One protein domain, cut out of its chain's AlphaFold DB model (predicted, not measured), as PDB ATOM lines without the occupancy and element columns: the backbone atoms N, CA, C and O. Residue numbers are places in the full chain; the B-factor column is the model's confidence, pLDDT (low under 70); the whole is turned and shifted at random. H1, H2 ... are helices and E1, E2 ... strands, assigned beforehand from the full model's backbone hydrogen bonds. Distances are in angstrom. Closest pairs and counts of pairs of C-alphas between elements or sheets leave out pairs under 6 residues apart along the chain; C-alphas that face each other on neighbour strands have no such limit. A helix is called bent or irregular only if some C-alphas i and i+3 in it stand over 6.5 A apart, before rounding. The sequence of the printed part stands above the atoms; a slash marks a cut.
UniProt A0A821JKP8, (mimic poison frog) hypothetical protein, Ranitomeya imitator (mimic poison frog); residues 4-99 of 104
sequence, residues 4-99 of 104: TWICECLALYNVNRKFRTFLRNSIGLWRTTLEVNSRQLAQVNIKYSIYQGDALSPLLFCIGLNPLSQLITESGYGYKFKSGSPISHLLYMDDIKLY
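Overview. This is residues 4 to 99 of the 104 residues of the protein "(mimic poison frog) hypothetical protein" of Ranitomeya imitator (mimic poison frog) (UniProt A0A821JKP8). The domain is a loose, drawn-out row of small parts, with the strand hairpin E1 and E2 reaching away at one end, the bent helix H3 from the middle onward, and a second strand hairpin, E3 and E4, alongside the helix's second arm, H3b. A helical hairpin, H1 and H2, lies to one side of this row, and H1 packs across the helix's first arm, H3a. The printed part has 96 residues, with three named helices and four named strands in the order H1, H2, E1, E2, H3, E3, E4; the strands form two separate antiparallel sheets of two strands each, and the class is mixed, helices and strands. The whole is loose, with a radius of gyration of the C-alphas of 18.1 A, and its outline is flat, spanning 61 by 36 by 18 A.

Arrangement. H1, residues 4 to 12, and H2, residues 17 to 28, form a helical hairpin, running opposite ways at a shallow tilt of 14 degrees. They touch through residues 20 to 24 of H2 alone, and their closest C-alphas are those of Leu 10 and Arg 20, 6.7 A apart. E1, residues 31 to 36, and E2, residues 39 to 45, form a hairpin of antiparallel strands with 156 degrees between their directions. Across it N 34 and O 42 are 2.8 A apart and N 32 and O 44 are 2.9 A apart, both within hydrogen-bond range. H1 is apart from both of these strands. H3, residues 57 to 74, was assigned as one helix by its hydrogen bonds but is bent, with C-alphas 64 and 67 7.0 A apart; its arms H3a, residues 57 to 64, and H3b, residues 67 to 74, stand at a steep tilt of 43 degrees. H1 and H3a touch, the C-alphas of Ile 6 and Gly 64 being closest at 5.6 A, and at 71 degrees they are only just about perpendicular. H1 and H3b are close but not clearly touching, with Cys 9 and Pro 67 closest at 7.6 A between C-alphas. H2 is apart from both arms. E3, residues 89 to 92, and E4, residues 95 to 98, form an antiparallel hairpin at 172 degrees, where N 90 and O 97 are 2.8 A apart, within hydrogen-bond range. The closest C-alphas of H3b and E3 are those of Ser 69 and Leu 91, 7.4 A apart, while H3b and E4 are apart. In H1, H2, H3a and H3b every O i to N i+4 pair is within hydrogen-bond range.

Along the chain. H1 begins with C-alpha 4 at (167.780, 106.200, 134.541) and is 12.4 A long from first to last C-alpha. H2 measures 16.6 A, E1 16.7 A and E2, the longest strand by residues, 18.2 A, from C-alpha 39 at (145.435, 116.668, 156.970) to C-alpha 45. H3a and H3b each measure 10.4 A. E3 measures 9.9 A and E4 10.0 A, ending with C-alpha 98 at (183.869, 127.855, 136.310).

Size, cuts and confidence. The two C-alphas farthest apart, those of Arg 39 and Lys 82, are 61.3 A from each other, and those of Thr 4 and Tyr 99 are 30.4 A apart. The printed part runs from 4 to 99 with no cut. The links from E2 to H3, 11 residues, and from H3 to E3, 14 residues, are long; the other four are tight. Residues 75 to 88 hold no named element, and their C-alphas lie 20 to 34 A from the mean of all C-alphas. The mean pLDDT of the printed part is 94.1, and no printed residue is under 70.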
ATOM      1  N   THR A   4     166.878 106.972 135.401       95.69
ATOM      2  CA  THR A   4     167.780 106.200 134.541       95.69
ATOM      3  C   THR A   4     169.201 106.739 134.626       95.69
ATOM      4  O   THR A   4     170.118 105.959 134.842       95.69
ATOM      5  N   TRP A   5     169.379 108.064 134.585       96.38
ATOM      6  CA  TRP A   5     170.689 108.701 134.723       96.38
ATOM      7  C   TRP A   5     171.367 108.372 136.057       96.38
ATOM      8  O   TRP A   5     172.536 108.010 136.074       96.38
ATOM      9  N   ILE A   6     170.624 108.395 137.167       95.44
ATOM     10  CA  ILE A   6     171.162 107.998 138.480       95.44
ATOM     11  C   ILE A   6     171.665 106.547 138.439       95.44
ATOM     12  O   ILE A   6     172.753 106.251 138.931       95.44
ATOM     13  N   CYS A   7     170.897 105.638 137.828       95.62
ATOM     14  CA  CYS A   7     171.288 104.234 137.685       95.62
ATOM     15  C   CYS A   7     172.547 104.060 136.821       95.62
ATOM     16  O   CYS A   7     173.413 103.258 137.180       95.62
ATOM     17  N   GLU A   8     172.658 104.816 135.726       96.94
ATOM     18  CA  GLU A   8     173.844 104.830 134.864       96.94
ATOM     19  C   GLU A   8     175.069 105.363 135.613       96.94
ATOM     20  O   GLU A   8     176.099 104.697 135.637       96.94
ATOM     21  N   CYS A   9     174.961 106.484 136.332       97.12
ATOM     22  CA  CYS A   9     176.067 107.004 137.140       97.12
ATOM     23  C   CYS A   9     176.544 105.991 138.187       97.12
ATOM     24  O   CYS A   9     177.743 105.775 138.346       97.12
ATOM     25  N   LEU A  10     175.627 105.303 138.875       96.69
ATOM     26  CA  LEU A  10     176.000 104.238 139.811       96.69
ATOM     27  C   LEU A  10     176.757 103.096 139.111       96.69
ATOM     28  O   LEU A  10     177.631 102.474 139.718       96.69
ATOM     29  N   ALA A  11     176.424 102.790 137.855       97.00
ATOM     30  CA  ALA A  11     177.164 101.820 137.055       97.00
ATOM     31  C   ALA A  11     178.555 102.345 136.663       97.00
ATOM     32  O   ALA A  11     179.522 101.602 136.826       97.00
ATOM     33  N   LEU A  12     178.662 103.607 136.236       96.69
ATOM     34  CA  LEU A  12     179.924 104.271 135.886       96.69
ATOM     35  C   LEU A  12     180.918 104.275 137.055       96.69
ATOM     36  O   LEU A  12     182.093 103.973 136.867       96.69
ATOM     37  N   TYR A  13     180.447 104.520 138.280       95.19
ATOM     38  CA  TYR A  13     181.281 104.473 139.489       95.19
ATOM     39  C   TYR A  13     181.490 103.060 140.053       95.19
ATOM     40  O   TYR A  13     181.917 102.908 141.196       95.19
ATOM     41  N   ASN A  14     181.199 102.013 139.274       96.00
ATOM     42  CA  ASN A  14     181.392 100.612 139.657       96.00
ATOM     43  C   ASN A  14     180.723 100.226 140.989       96.00
ATOM     44  O   ASN A  14     181.188  99.332 141.702       96.00
ATOM     45  N   VAL A  15     179.591 100.855 141.325       96.69
ATOM     46  CA  VAL A  15     178.838 100.499 142.531       96.69
ATOM     47  C   VAL A  15     178.381  99.045 142.423       96.69
ATOM     48  O   VAL A  15     177.930  98.564 141.376       96.69
ATOM     49  N   ASN A  16     178.491  98.309 143.526       97.62
ATOM     50  CA  ASN A  16     178.160  96.892 143.566       97.62
ATOM     51  C   ASN A  16     176.738  96.614 143.025       97.62
ATOM     52  O   ASN A  16     175.776  97.322 143.327       97.62
ATOM     53  N   ARG A  17     176.592  95.547 142.226       97.44
ATOM     54  CA  ARG A  17     175.332  95.195 141.545       97.44
ATOM     55  C   ARG A  17     174.149  95.000 142.499       97.44
ATOM     56  O   ARG A  17     173.031  95.381 142.144       97.44
ATOM     57  N   LYS A  18     174.365  94.424 143.688       97.75
ATOM     58  CA  LYS A  18     173.301  94.239 144.690       97.75
ATOM     59  C   LYS A  18     172.781  95.593 145.166       97.75
ATOM     60  O   LYS A  18     171.576  95.816 145.141       97.75
ATOM     61  N   PHE A  19     173.687  96.519 145.479       95.88
ATOM     62  CA  PHE A  19     173.336  97.885 145.869       95.88
ATOM     63  C   PHE A  19     172.649  98.660 144.742       95.88
ATOM     64  O   PHE A  19     171.619  99.280 144.979       95.88
ATOM     65  N   ARG A  20     173.129  98.556 143.496       97.19
ATOM     66  CA  ARG A  20     172.447  99.155 142.333       97.19
ATOM     67  C   ARG A  20     171.022  98.633 142.161       97.19
ATOM     68  O   ARG A  20     170.107  99.408 141.901       97.19
ATOM     69  N   THR A  21     170.828  97.326 142.334       97.38
ATOM     70  CA  THR A  21     169.501  96.699 142.242       97.38
ATOM     71  C   THR A  21     168.585  97.190 143.358       97.38
ATOM     72  O   THR A  21     167.443  97.547 143.085       97.38
ATOM     73  N   PHE A  22     169.099  97.258 144.589       96.38
ATOM     74  CA  PHE A  22     168.382  97.821 145.730       96.38
ATOM     75  C   PHE A  22     167.959  99.267 145.459       96.38
ATOM     76  O   PHE A  22     166.771  99.561 145.518       96.38
ATOM     77  N   LEU A  23     168.891 100.142 145.072       95.25
ATOM     78  CA  LEU A  23     168.606 101.554 144.805       95.25
ATOM     79  C   LEU A  23     167.591 101.736 143.681       95.25
ATOM     80  O   LEU A  23     166.641 102.489 143.847       95.25
ATOM     81  N   ARG A  24     167.728 101.006 142.569       95.62
ATOM     82  CA  ARG A  24     166.761 101.054 141.462       95.62
ATOM     83  C   ARG A  24     165.350 100.680 141.919       95.62
ATOM     84  O   ARG A  24     164.391 101.347 141.538       95.62
ATOM     85  N   ASN A  25     165.225  99.631 142.731       95.44
ATOM     86  CA  ASN A  25     163.933  99.210 143.265       95.44
ATOM     87  C   ASN A  25     163.380 100.260 144.244       95.44
ATOM     88  O   ASN A  25     162.214 100.621 144.140       95.44
ATOM     89  N   SER A  26     164.218 100.796 145.136       94.00
ATOM     90  CA  SER A  26     163.843 101.844 146.094       94.00
ATOM     91  C   SER A  26     163.392 103.134 145.405       94.00
ATOM     92  O   SER A  26     162.362 103.685 145.778       94.00
ATOM     93  N   ILE A  27     164.096 103.572 144.357       93.62
ATOM     94  CA  ILE A  27     163.733 104.736 143.533       93.62
ATOM     95  C   ILE A  27     162.341 104.558 142.912       93.62
ATOM     96  O   ILE A  27     161.546 105.493 142.882       93.62
ATOM     97  N   GLY A  28     162.008 103.346 142.454       92.44
ATOM     98  CA  GLY A  28     160.679 103.031 141.918       92.44
ATOM     99  C   GLY A  28     159.545 103.113 142.948       92.44
ATOM    100  O   GLY A  28     158.381 103.203 142.566       92.44
ATOM    101  N   LEU A  29     159.875 103.099 144.242       93.94
ATOM    102  CA  LEU A  29     158.929 103.196 145.355       93.94
ATOM    103  C   LEU A  29     158.852 104.606 145.956       93.94
ATOM    104  O   LEU A  29     158.085 104.818 146.900       93.94
ATOM    105  N   TRP A  30     159.633 105.562 145.443       95.06
ATOM    106  CA  TRP A  30     159.649 106.930 145.946       95.06
ATOM    107  C   TRP A  30     158.296 107.616 145.767       95.06
ATOM    108  O   TRP A  30     157.747 107.739 144.668       95.06
ATOM    109  N   ARG A  31     157.768 108.100 146.886       94.44
ATOM    110  CA  ARG A  31     156.490 108.795 146.985       94.44
ATOM    111  C   ARG A  31     156.507 109.712 148.191       94.44
ATOM    112  O   ARG A  31     157.147 109.401 149.190       94.44
ATOM    113  N   THR A  32     155.779 110.811 148.093       94.25
ATOM    114  CA  THR A  32     155.609 111.778 149.174       94.25
ATOM    115  C   THR A  32     154.134 111.932 149.520       94.25
ATOM    116  O   THR A  32     153.259 111.713 148.675       94.25
ATOM    117  N   THR A  33     153.854 112.295 150.765       95.00
ATOM    118  CA  THR A  33     152.510 112.629 151.230       95.00
ATOM    119  C   THR A  33     152.364 114.143 151.235       95.00
ATOM    120  O   THR A  33     153.150 114.843 151.864       95.00
ATOM    121  N   LEU A  34     151.355 114.649 150.530       95.44
ATOM    122  CA  LEU A  34     150.979 116.054 150.584       95.44
ATOM    123  C   LEU A  34     150.043 116.258 151.769       95.44
ATOM    124  O   LEU A  34     149.003 115.603 151.849       95.44
ATOM    125  N   GLU A  35     150.403 117.168 152.665       96.62
ATOM    126  CA  GLU A  35     149.669 117.451 153.893       96.62
ATOM    127  C   GLU A  35     149.472 118.960 154.053       96.62
ATOM    128  O   GLU A  35     150.375 119.745 153.769       96.62
ATOM    129  N   VAL A  36     148.285 119.369 154.503       97.12
ATOM    130  CA  VAL A  36     147.962 120.758 154.855       97.12
ATOM    131  C   VAL A  36     147.235 120.751 156.190       97.12
ATOM    132  O   VAL A  36     146.254 120.029 156.342       97.12
ATOM    133  N   ASN A  37     147.695 121.555 157.153       96.00
ATOM    134  CA  ASN A  37     147.115 121.634 158.503       96.00
ATOM    135  C   ASN A  37     146.918 120.250 159.150       96.00
ATOM    136  O   ASN A  37     145.838 119.943 159.650       96.00
ATOM    137  N   SER A  38     147.936 119.388 159.076       93.62
ATOM    138  CA  SER A  38     147.883 118.018 159.610       93.62
ATOM    139  C   SER A  38     146.856 117.092 158.953       93.62
ATOM    140  O   SER A  38     146.539 116.024 159.473       93.62
ATOM    141  N   ARG A  39     146.343 117.475 157.779       95.94
ATOM    142  CA  ARG A  39     145.435 116.668 156.970       95.94
ATOM    143  C   ARG A  39     146.105 116.247 155.671       95.94
ATOM    144  O   ARG A  39     146.466 117.083 154.842       95.94
ATOM    145  N   GLN A  40     146.195 114.937 155.465       96.31
ATOM    146  CA  GLN A  40     146.655 114.360 154.209       96.31
ATOM    147  C   GLN A  40     145.697 114.720 153.063       96.31
ATOM    148  O   GLN A  40     144.497 114.451 153.129       96.31
ATOM    149  N   LEU A  41     146.246 115.308 152.002       97.19
ATOM    150  CA  LEU A  41     145.539 115.626 150.763       97.19
ATOM    151  C   LEU A  41     145.704 114.519 149.725       97.19
ATOM    152  O   LEU A  41     144.737 114.117 149.085       97.19
ATOM    153  N   ALA A  42     146.936 114.043 149.541       96.50
ATOM    154  CA  ALA A  42     147.260 113.051 148.523       96.50
ATOM    155  C   ALA A  42     148.578 112.335 148.827       96.50
ATOM    156  O   ALA A  42     149.404 112.809 149.605       96.50
ATOM    157  N   GLN A  43     148.794 111.209 148.151       95.94
ATOM    158  CA  GLN A  43     150.105 110.584 148.016       95.94
ATOM    159  C   GLN A  43     150.536 110.688 146.552       95.94
ATOM    160  O   GLN A  43     149.787 110.311 145.652       95.94
ATOM    161  N   VAL A  44     151.732 111.221 146.313       94.88
ATOM    162  CA  VAL A  44     152.249 111.491 144.969       94.88
ATOM    163  C   VAL A  44     153.528 110.702 144.749       94.88
ATOM    164  O   VAL A  44     154.472 110.800 145.532       94.88
ATOM    165  N   ASN A  45     153.568 109.938 143.658       95.06
ATOM    166  CA  ASN A  45     154.774 109.231 143.240       95.06
ATOM    167  C   ASN A  45     155.780 110.212 142.644       95.06
ATOM    168  O   ASN A  45     155.435 111.041 141.796       95.06
ATOM    169  N   ILE A  46     157.040 110.065 143.027       94.25
ATOM    170  CA  ILE A  46     158.134 110.866 142.492       94.25
ATOM    171  C   ILE A  46     158.596 110.178 141.216       94.25
ATOM    172  O   ILE A  46     159.236 109.136 141.254       94.25
ATOM    173  N   LYS A  47     158.195 110.726 140.067       91.88
ATOM    174  CA  LYS A  47     158.521 110.161 138.743       91.88
ATOM    175  C   LYS A  47     159.819 110.714 138.154       91.88
ATOM    176  O   LYS A  47     160.319 110.184 137.164       91.88
ATOM    177  N   TYR A  48     160.313 111.810 138.716       87.88
ATOM    178  CA  TYR A  48     161.479 112.529 138.237       87.88
ATOM    179  C   TYR A  48     162.177 113.216 139.407       87.88
ATOM    180  O   TYR A  48     161.521 113.615 140.368       87.88
ATOM    181  N   SER A  49     163.482 113.452 139.258       88.69
ATOM    182  CA  SER A  49     164.343 114.030 140.292       88.69
ATOM    183  C   SER A  49     164.656 113.067 141.437       88.69
ATOM    184  O   SER A  49     164.412 111.871 141.349       88.69
ATOM    185  N   ILE A  50     165.309 113.591 142.467       92.75
ATOM    186  CA  ILE A  50     165.727 112.856 143.655       92.75
ATOM    187  C   ILE A  50     164.747 113.138 144.795       92.75
ATOM    188  O   ILE A  50     164.246 114.257 144.922       92.75
ATOM    189  N   TYR A  51     164.462 112.127 145.617       92.62
ATOM    190  CA  TYR A  51     163.520 112.248 146.727       92.62
ATOM    191  C   TYR A  51     164.053 113.140 147.860       92.62
ATOM    192  O   TYR A  51     164.957 112.762 148.597       92.62
ATOM    193  N   GLN A  52     163.498 114.335 148.030       88.94
ATOM    194  CA  GLN A  52     163.958 115.262 149.069       88.94
ATOM    195  C   GLN A  52     163.580 114.788 150.479       88.94
ATOM    196  O   GLN A  52     162.476 114.298 150.700       88.94
ATOM    197  N   GLY A  53     164.503 114.957 151.429       88.12
ATOM    198  CA  GLY A  53     164.336 114.519 152.821       88.12
ATOM    199  C   GLY A  53     164.837 113.099 153.111       88.12
ATOM    200  O   GLY A  53     164.882 112.708 154.273       88.12
ATOM    201  N   ASP A  54     165.257 112.346 152.091       89.31
ATOM    202  CA  ASP A  54     165.931 111.055 152.263       89.31
ATOM    203  C   ASP A  54     167.446 111.217 152.484       89.31
ATOM    204  O   ASP A  54     168.087 112.112 151.927       89.31
ATOM    205  N   ALA A  55     168.036 110.335 153.295       91.88
ATOM    206  CA  ALA A  55     169.443 110.416 153.690       91.88
ATOM    207  C   ALA A  55     170.431 110.115 152.546       91.88
ATOM    208  O   ALA A  55     171.564 110.594 152.575       91.88
ATOM    209  N   LEU A  56     170.036 109.332 151.538       92.06
ATOM    210  CA  LEU A  56     170.885 109.012 150.384       92.06
ATOM    211  C   LEU A  56     170.784 110.058 149.278       92.06
ATOM    212  O   LEU A  56     171.666 110.135 148.422       92.06
ATOM    213  N   SER A  57     169.737 110.874 149.291       93.50
ATOM    214  CA  SER A  57     169.464 111.854 148.246       93.50
ATOM    215  C   SER A  57     170.597 112.841 147.965       93.50
ATOM    216  O   SER A  57     170.907 113.019 146.785       93.50
ATOM    217  N   PRO A  58     171.289 113.424 148.966       93.69
ATOM    218  CA  PRO A  58     172.445 114.282 148.702       93.69
ATOM    219  C   PRO A  58     173.562 113.549 147.947       93.69
ATOM    220  O   PRO A  58     174.132 114.074 146.994       93.69
ATOM    221  N   LEU A  59     173.841 112.295 148.318       93.62
ATOM    222  CA  LEU A  59     174.882 111.499 147.671       93.62
ATOM    223  C   LEU A  59     174.495 111.115 146.239       93.62
ATOM    224  O   LEU A  59     175.315 111.232 145.330       93.62
ATOM    225  N   LEU A  60     173.251 110.679 146.022       94.75
ATOM    226  CA  LEU A  60     172.743 110.357 144.686       94.75
ATOM    227  C   LEU A  60     172.764 111.584 143.768       94.75
ATOM    228  O   LEU A  60     173.034 111.450 142.574       94.75
ATOM    229  N   PHE A  61     172.532 112.773 144.326       94.38
ATOM    230  CA  PHE A  61     172.608 114.029 143.594       94.38
ATOM    231  C   PHE A  61     174.041 114.322 143.144       94.38
ATOM    232  O   PHE A  61     174.277 114.510 141.951       94.38
ATOM    233  N   CYS A  62     175.011 114.241 144.059       94.12
ATOM    234  CA  CYS A  62     176.427 114.403 143.728       94.12
ATOM    235  C   CYS A  62     176.912 113.364 142.705       94.12
ATOM    236  O   CYS A  62     177.599 113.721 141.752       94.12
ATOM    237  N   ILE A  63     176.515 112.093 142.840       94.75
ATOM    238  CA  ILE A  63     176.838 111.028 141.871       94.75
ATOM    239  C   ILE A  63     176.296 111.364 140.475       94.75
ATOM    240  O   ILE A  63     176.959 111.098 139.474       94.75
ATOM    241  N   GLY A  64     175.108 111.964 140.397       95.06
ATOM    242  CA  GLY A  64     174.516 112.400 139.137       95.06
ATOM    243  C   GLY A  64     175.236 113.581 138.479       95.06
ATOM    244  O   GLY A  64     175.177 113.701 137.256       95.06
ATOM    245  N   LEU A  65     175.915 114.432 139.251       95.19
ATOM    246  CA  LEU A  65     176.674 115.586 138.744       95.19
ATOM    247  C   LEU A  65     178.154 115.286 138.494       95.19
ATOM    248  O   LEU A  65     178.801 115.982 137.716       95.19
ATOM    249  N   ASN A  66     178.701 114.245 139.116       94.56
ATOM    250  CA  ASN A  66     180.126 113.949 139.034       94.56
ATOM    251  C   ASN A  66     180.642 113.705 137.592       94.56
ATOM    252  O   ASN A  66     181.716 114.211 137.270       94.56
ATOM    253  N   PRO A  67     179.891 113.069 136.663       95.75
ATOM    254  CA  PRO A  67     180.330 112.973 135.268       95.75
ATOM    255  C   PRO A  67     180.531 114.336 134.590       95.75
ATOM    256  O   PRO A  67     181.463 114.499 133.809       95.75
ATOM    257  N   LEU A  68     179.713 115.342 134.920       95.25
ATOM    258  CA  LEU A  68     179.902 116.705 134.415       95.25
ATOM    259  C   LEU A  68     181.208 117.314 134.946       95.25
ATOM    260  O   LEU A  68     181.954 117.925 134.183       95.25
ATOM    261  N   SER A  69     181.513 117.106 136.230       95.12
ATOM    262  CA  SER A  69     182.779 117.538 136.838       95.12
ATOM    263  C   SER A  69     183.994 116.912 136.139       95.12
ATOM    264  O   SER A  69     184.978 117.603 135.845       95.12
ATOM    265  N   GLN A  70     183.907 115.623 135.799       94.94
ATOM    266  CA  GLN A  70     184.950 114.922 135.048       94.94
ATOM    267  C   GLN A  70     185.113 115.500 133.640       94.94
ATOM    268  O   GLN A  70     186.226 115.868 133.277       94.94
ATOM    269  N   LEU A  71     184.020 115.698 132.896       95.75
ATOM    270  CA  LEU A  71     184.062 116.290 131.553       95.75
ATOM    271  C   LEU A  71     184.684 117.694 131.548       95.75
ATOM    272  O   LEU A  71     185.499 118.014 130.683       95.75
ATOM    273  N   ILE A  72     184.345 118.533 132.529       95.50
ATOM    274  CA  ILE A  72     184.932 119.874 132.657       95.50
ATOM    275  C   ILE A  72     186.432 119.778 132.946       95.50
ATOM    276  O   ILE A  72     187.216 120.547 132.393       95.50
ATOM    277  N   THR A  73     186.856 118.822 133.768       93.88
ATOM    278  CA  THR A  73     188.280 118.591 134.059       93.88
ATOM    279  C   THR A  73     189.043 118.099 132.827       93.88
ATOM    280  O   THR A  73     190.119 118.611 132.526       93.88
ATOM    281  N   GLU A  74     188.472 117.152 132.084       94.38
ATOM    282  CA  GLU A  74     189.072 116.550 130.885       94.38
ATOM    283  C   GLU A  74     189.130 117.511 129.694       94.38
ATOM    284  O   GLU A  74     189.989 117.366 128.827       94.38
ATOM    285  N   SER A  75     188.277 118.537 129.673       92.81
ATOM    286  CA  SER A  75     188.282 119.567 128.629       92.81
ATOM    287  C   SER A  75     189.595 120.360 128.537       92.81
ATOM    288  O   SER A  75     189.875 120.985 127.517       92.81
ATOM    289  N   GLY A  76     190.396 120.375 129.609       89.00
ATOM    290  CA  GLY A  76     191.623 121.168 129.706       89.00
ATOM    291  C   GLY A  76     191.397 122.675 129.893       89.00
ATOM    292  O   GLY A  76     192.377 123.418 130.029       89.00
ATOM    293  N   TYR A  77     190.141 123.132 129.932       89.81
ATOM    294  CA  TYR A  77     189.783 124.510 130.263       89.81
ATOM    295  C   TYR A  77     189.920 124.770 131.766       89.81
ATOM    296  O   TYR A  77     189.713 123.890 132.601       89.81
ATOM    297  N   GLY A  78     190.294 125.996 132.119       92.69
ATOM    298  CA  GLY A  78     190.517 126.367 133.508       92.69
ATOM    299  C   GLY A  78     191.405 127.590 133.672       92.69
ATOM    300  O   GLY A  78     191.919 128.169 132.710       92.69
ATOM    301  N   TYR A  79     191.647 127.938 134.927       94.50
ATOM    302  CA  TYR A  79     192.674 128.885 135.319       94.50
ATOM    303  C   TYR A  79     193.970 128.152 135.687       94.50
ATOM    304  O   TYR A  79     193.977 127.231 136.507       94.50
ATOM    305  N   LYS A  80     195.087 128.575 135.085       93.44
ATOM    306  CA  LYS A  80     196.434 128.065 135.380       93.44
ATOM    307  C   LYS A  80     197.177 129.055 136.272       93.44
ATOM    308  O   LYS A  80     197.425 130.189 135.863       93.44
ATOM    309  N   PHE A  81     197.559 128.614 137.465       88.69
ATOM    310  CA  PHE A  81     198.421 129.379 138.365       88.69
ATOM    311  C   PHE A  81     199.878 129.370 137.881       88.69
ATOM    312  O   PHE A  81     200.273 128.531 137.073       88.69
ATOM    313  N   LYS A  82     200.699 130.292 138.402       89.81
ATOM    314  CA  LYS A  82     202.155 130.294 138.155       89.81
ATOM    315  C   LYS A  82     202.843 129.041 138.719       89.81
ATOM    316  O   LYS A  82     203.853 128.608 138.179       89.81
ATOM    317  N   SER A  83     202.290 128.474 139.789       89.56
ATOM    318  CA  SER A  83     202.687 127.207 140.400       89.56
ATOM    319  C   SER A  83     201.443 126.477 140.917       89.56
ATOM    320  O   SER A  83     200.489 127.119 141.354       89.56
ATOM    321  N   GLY A  84     201.447 125.142 140.862       85.81
ATOM    322  CA  GLY A  84     200.317 124.301 141.276       85.81
ATOM    323  C   GLY A  84     199.462 123.778 140.117       85.81
ATOM    324  O   GLY A  84     199.744 124.023 138.943       85.81
ATOM    325  N   SER A  85     198.425 123.017 140.465       87.56
ATOM    326  CA  SER A  85     197.523 122.389 139.496       87.56
ATOM    327  C   SER A  85     196.536 123.404 138.904       87.56
ATOM    328  O   SER A  85     196.095 124.310 139.616       87.56
ATOM    329  N   PRO A  86     196.158 123.272 137.619       90.62
ATOM    330  CA  PRO A  86     195.076 124.067 137.052       90.62
ATOM    331  C   PRO A  86     193.764 123.812 137.800       90.62
ATOM    332  O   PRO A  86     193.478 122.679 138.186       90.62
ATOM    333  N   ILE A  87     192.954 124.857 137.965       94.19
ATOM    334  CA  ILE A  87     191.598 124.750 138.514       94.19
ATOM    335  C   ILE A  87     190.610 125.041 137.391       94.19
ATOM    336  O   ILE A  87     190.624 126.129 136.818       94.19
ATOM    337  N   SER A  88     189.752 124.072 137.077       95.56
ATOM    338  CA  SER A  88     188.713 124.208 136.051       95.56
ATOM    339  C   SER A  88     187.400 124.736 136.629       95.56
ATOM    340  O   SER A  88     186.774 125.623 136.049       95.56
ATOM    341  N   HIS A  89     186.993 124.235 137.798       96.00
ATOM    342  CA  HIS A  89     185.728 124.590 138.429       96.00
ATOM    343  C   HIS A  89     185.719 124.309 139.940       96.00
ATOM    344  O   HIS A  89     186.548 123.561 140.456       96.00
ATOM    345  N   LEU A  90     184.752 124.907 140.634       95.62
ATOM    346  CA  LEU A  90     184.298 124.550 141.975       95.62
ATOM    347  C   LEU A  90     182.858 124.050 141.840       95.62
ATOM    348  O   LEU A  90     182.015 124.764 141.300       95.62
ATOM    349  N   LEU A  91     182.595 122.834 142.313       94.94
ATOM    350  CA  LEU A  91     181.262 122.238 142.350       94.94
ATOM    351  C   LEU A  91     180.824 122.097 143.807       94.94
ATOM    352  O   LEU A  91     181.506 121.435 144.592       94.94
ATOM    353  N   TYR A  92     179.696 122.699 144.164       93.94
ATOM    354  CA  TYR A  92     179.085 122.565 145.480       93.94
ATOM    355  C   TYR A  92     177.585 122.341 145.334       93.94
ATOM    356  O   TYR A  92     176.849 123.262 145.002       93.94
ATOM    357  N   MET A  93     177.136 121.113 145.602       89.19
ATOM    358  CA  MET A  93     175.751 120.706 145.350       89.19
ATOM    359  C   MET A  93     175.330 121.103 143.925       89.19
ATOM    360  O   MET A  93     175.899 120.578 142.971       89.19
ATOM    361  N   ASP A  94     174.318 121.953 143.768       90.06
ATOM    362  CA  ASP A  94     173.782 122.432 142.495       90.06
ATOM    363  C   ASP A  94     174.543 123.631 141.909       90.06
ATOM    364  O   ASP A  94     174.402 123.912 140.717       90.06
ATOM    365  N   ASP A  95     175.400 124.281 142.697       94.94
ATOM    366  CA  ASP A  95     176.213 125.406 142.252       94.94
ATOM    367  C   ASP A  95     177.497 124.934 141.571       94.94
ATOM    368  O   ASP A  95     178.329 124.224 142.149       94.94
ATOM    369  N   ILE A  96     177.707 125.411 140.343       95.12
ATOM    370  CA  ILE A  96     178.974 125.266 139.635       95.12
ATOM    371  C   ILE A  96     179.571 126.629 139.308       95.12
ATOM    372  O   ILE A  96     178.947 127.484 138.682       95.12
ATOM    373  N   LYS A  97     180.826 126.820 139.707       95.88
ATOM    374  CA  LYS A  97     181.617 128.003 139.383       95.88
ATOM    375  C   LYS A  97     182.782 127.603 138.499       95.88
ATOM    376  O   LYS A  97     183.667 126.877 138.941       95.88
ATOM    377  N   LEU A  98     182.782 128.078 137.260       95.56
ATOM    378  CA  LEU A  98     183.869 127.855 136.310       95.56
ATOM    379  C   LEU A  98     184.961 128.911 136.490       95.56
ATOM    380  O   LEU A  98     184.675 130.060 136.831       95.56
ATOM    381  N   TYR A  99     186.207 128.524 136.236       94.62
ATOM    382  CA  TYR A  99     187.350 129.429 136.257       94.62
ATOM    383  C   TYR A  99     187.998 129.474 134.879       94.62
ATOM    384  O   TYR A  99     188.243 128.446 134.258       94.62
TER     385      TYR A  99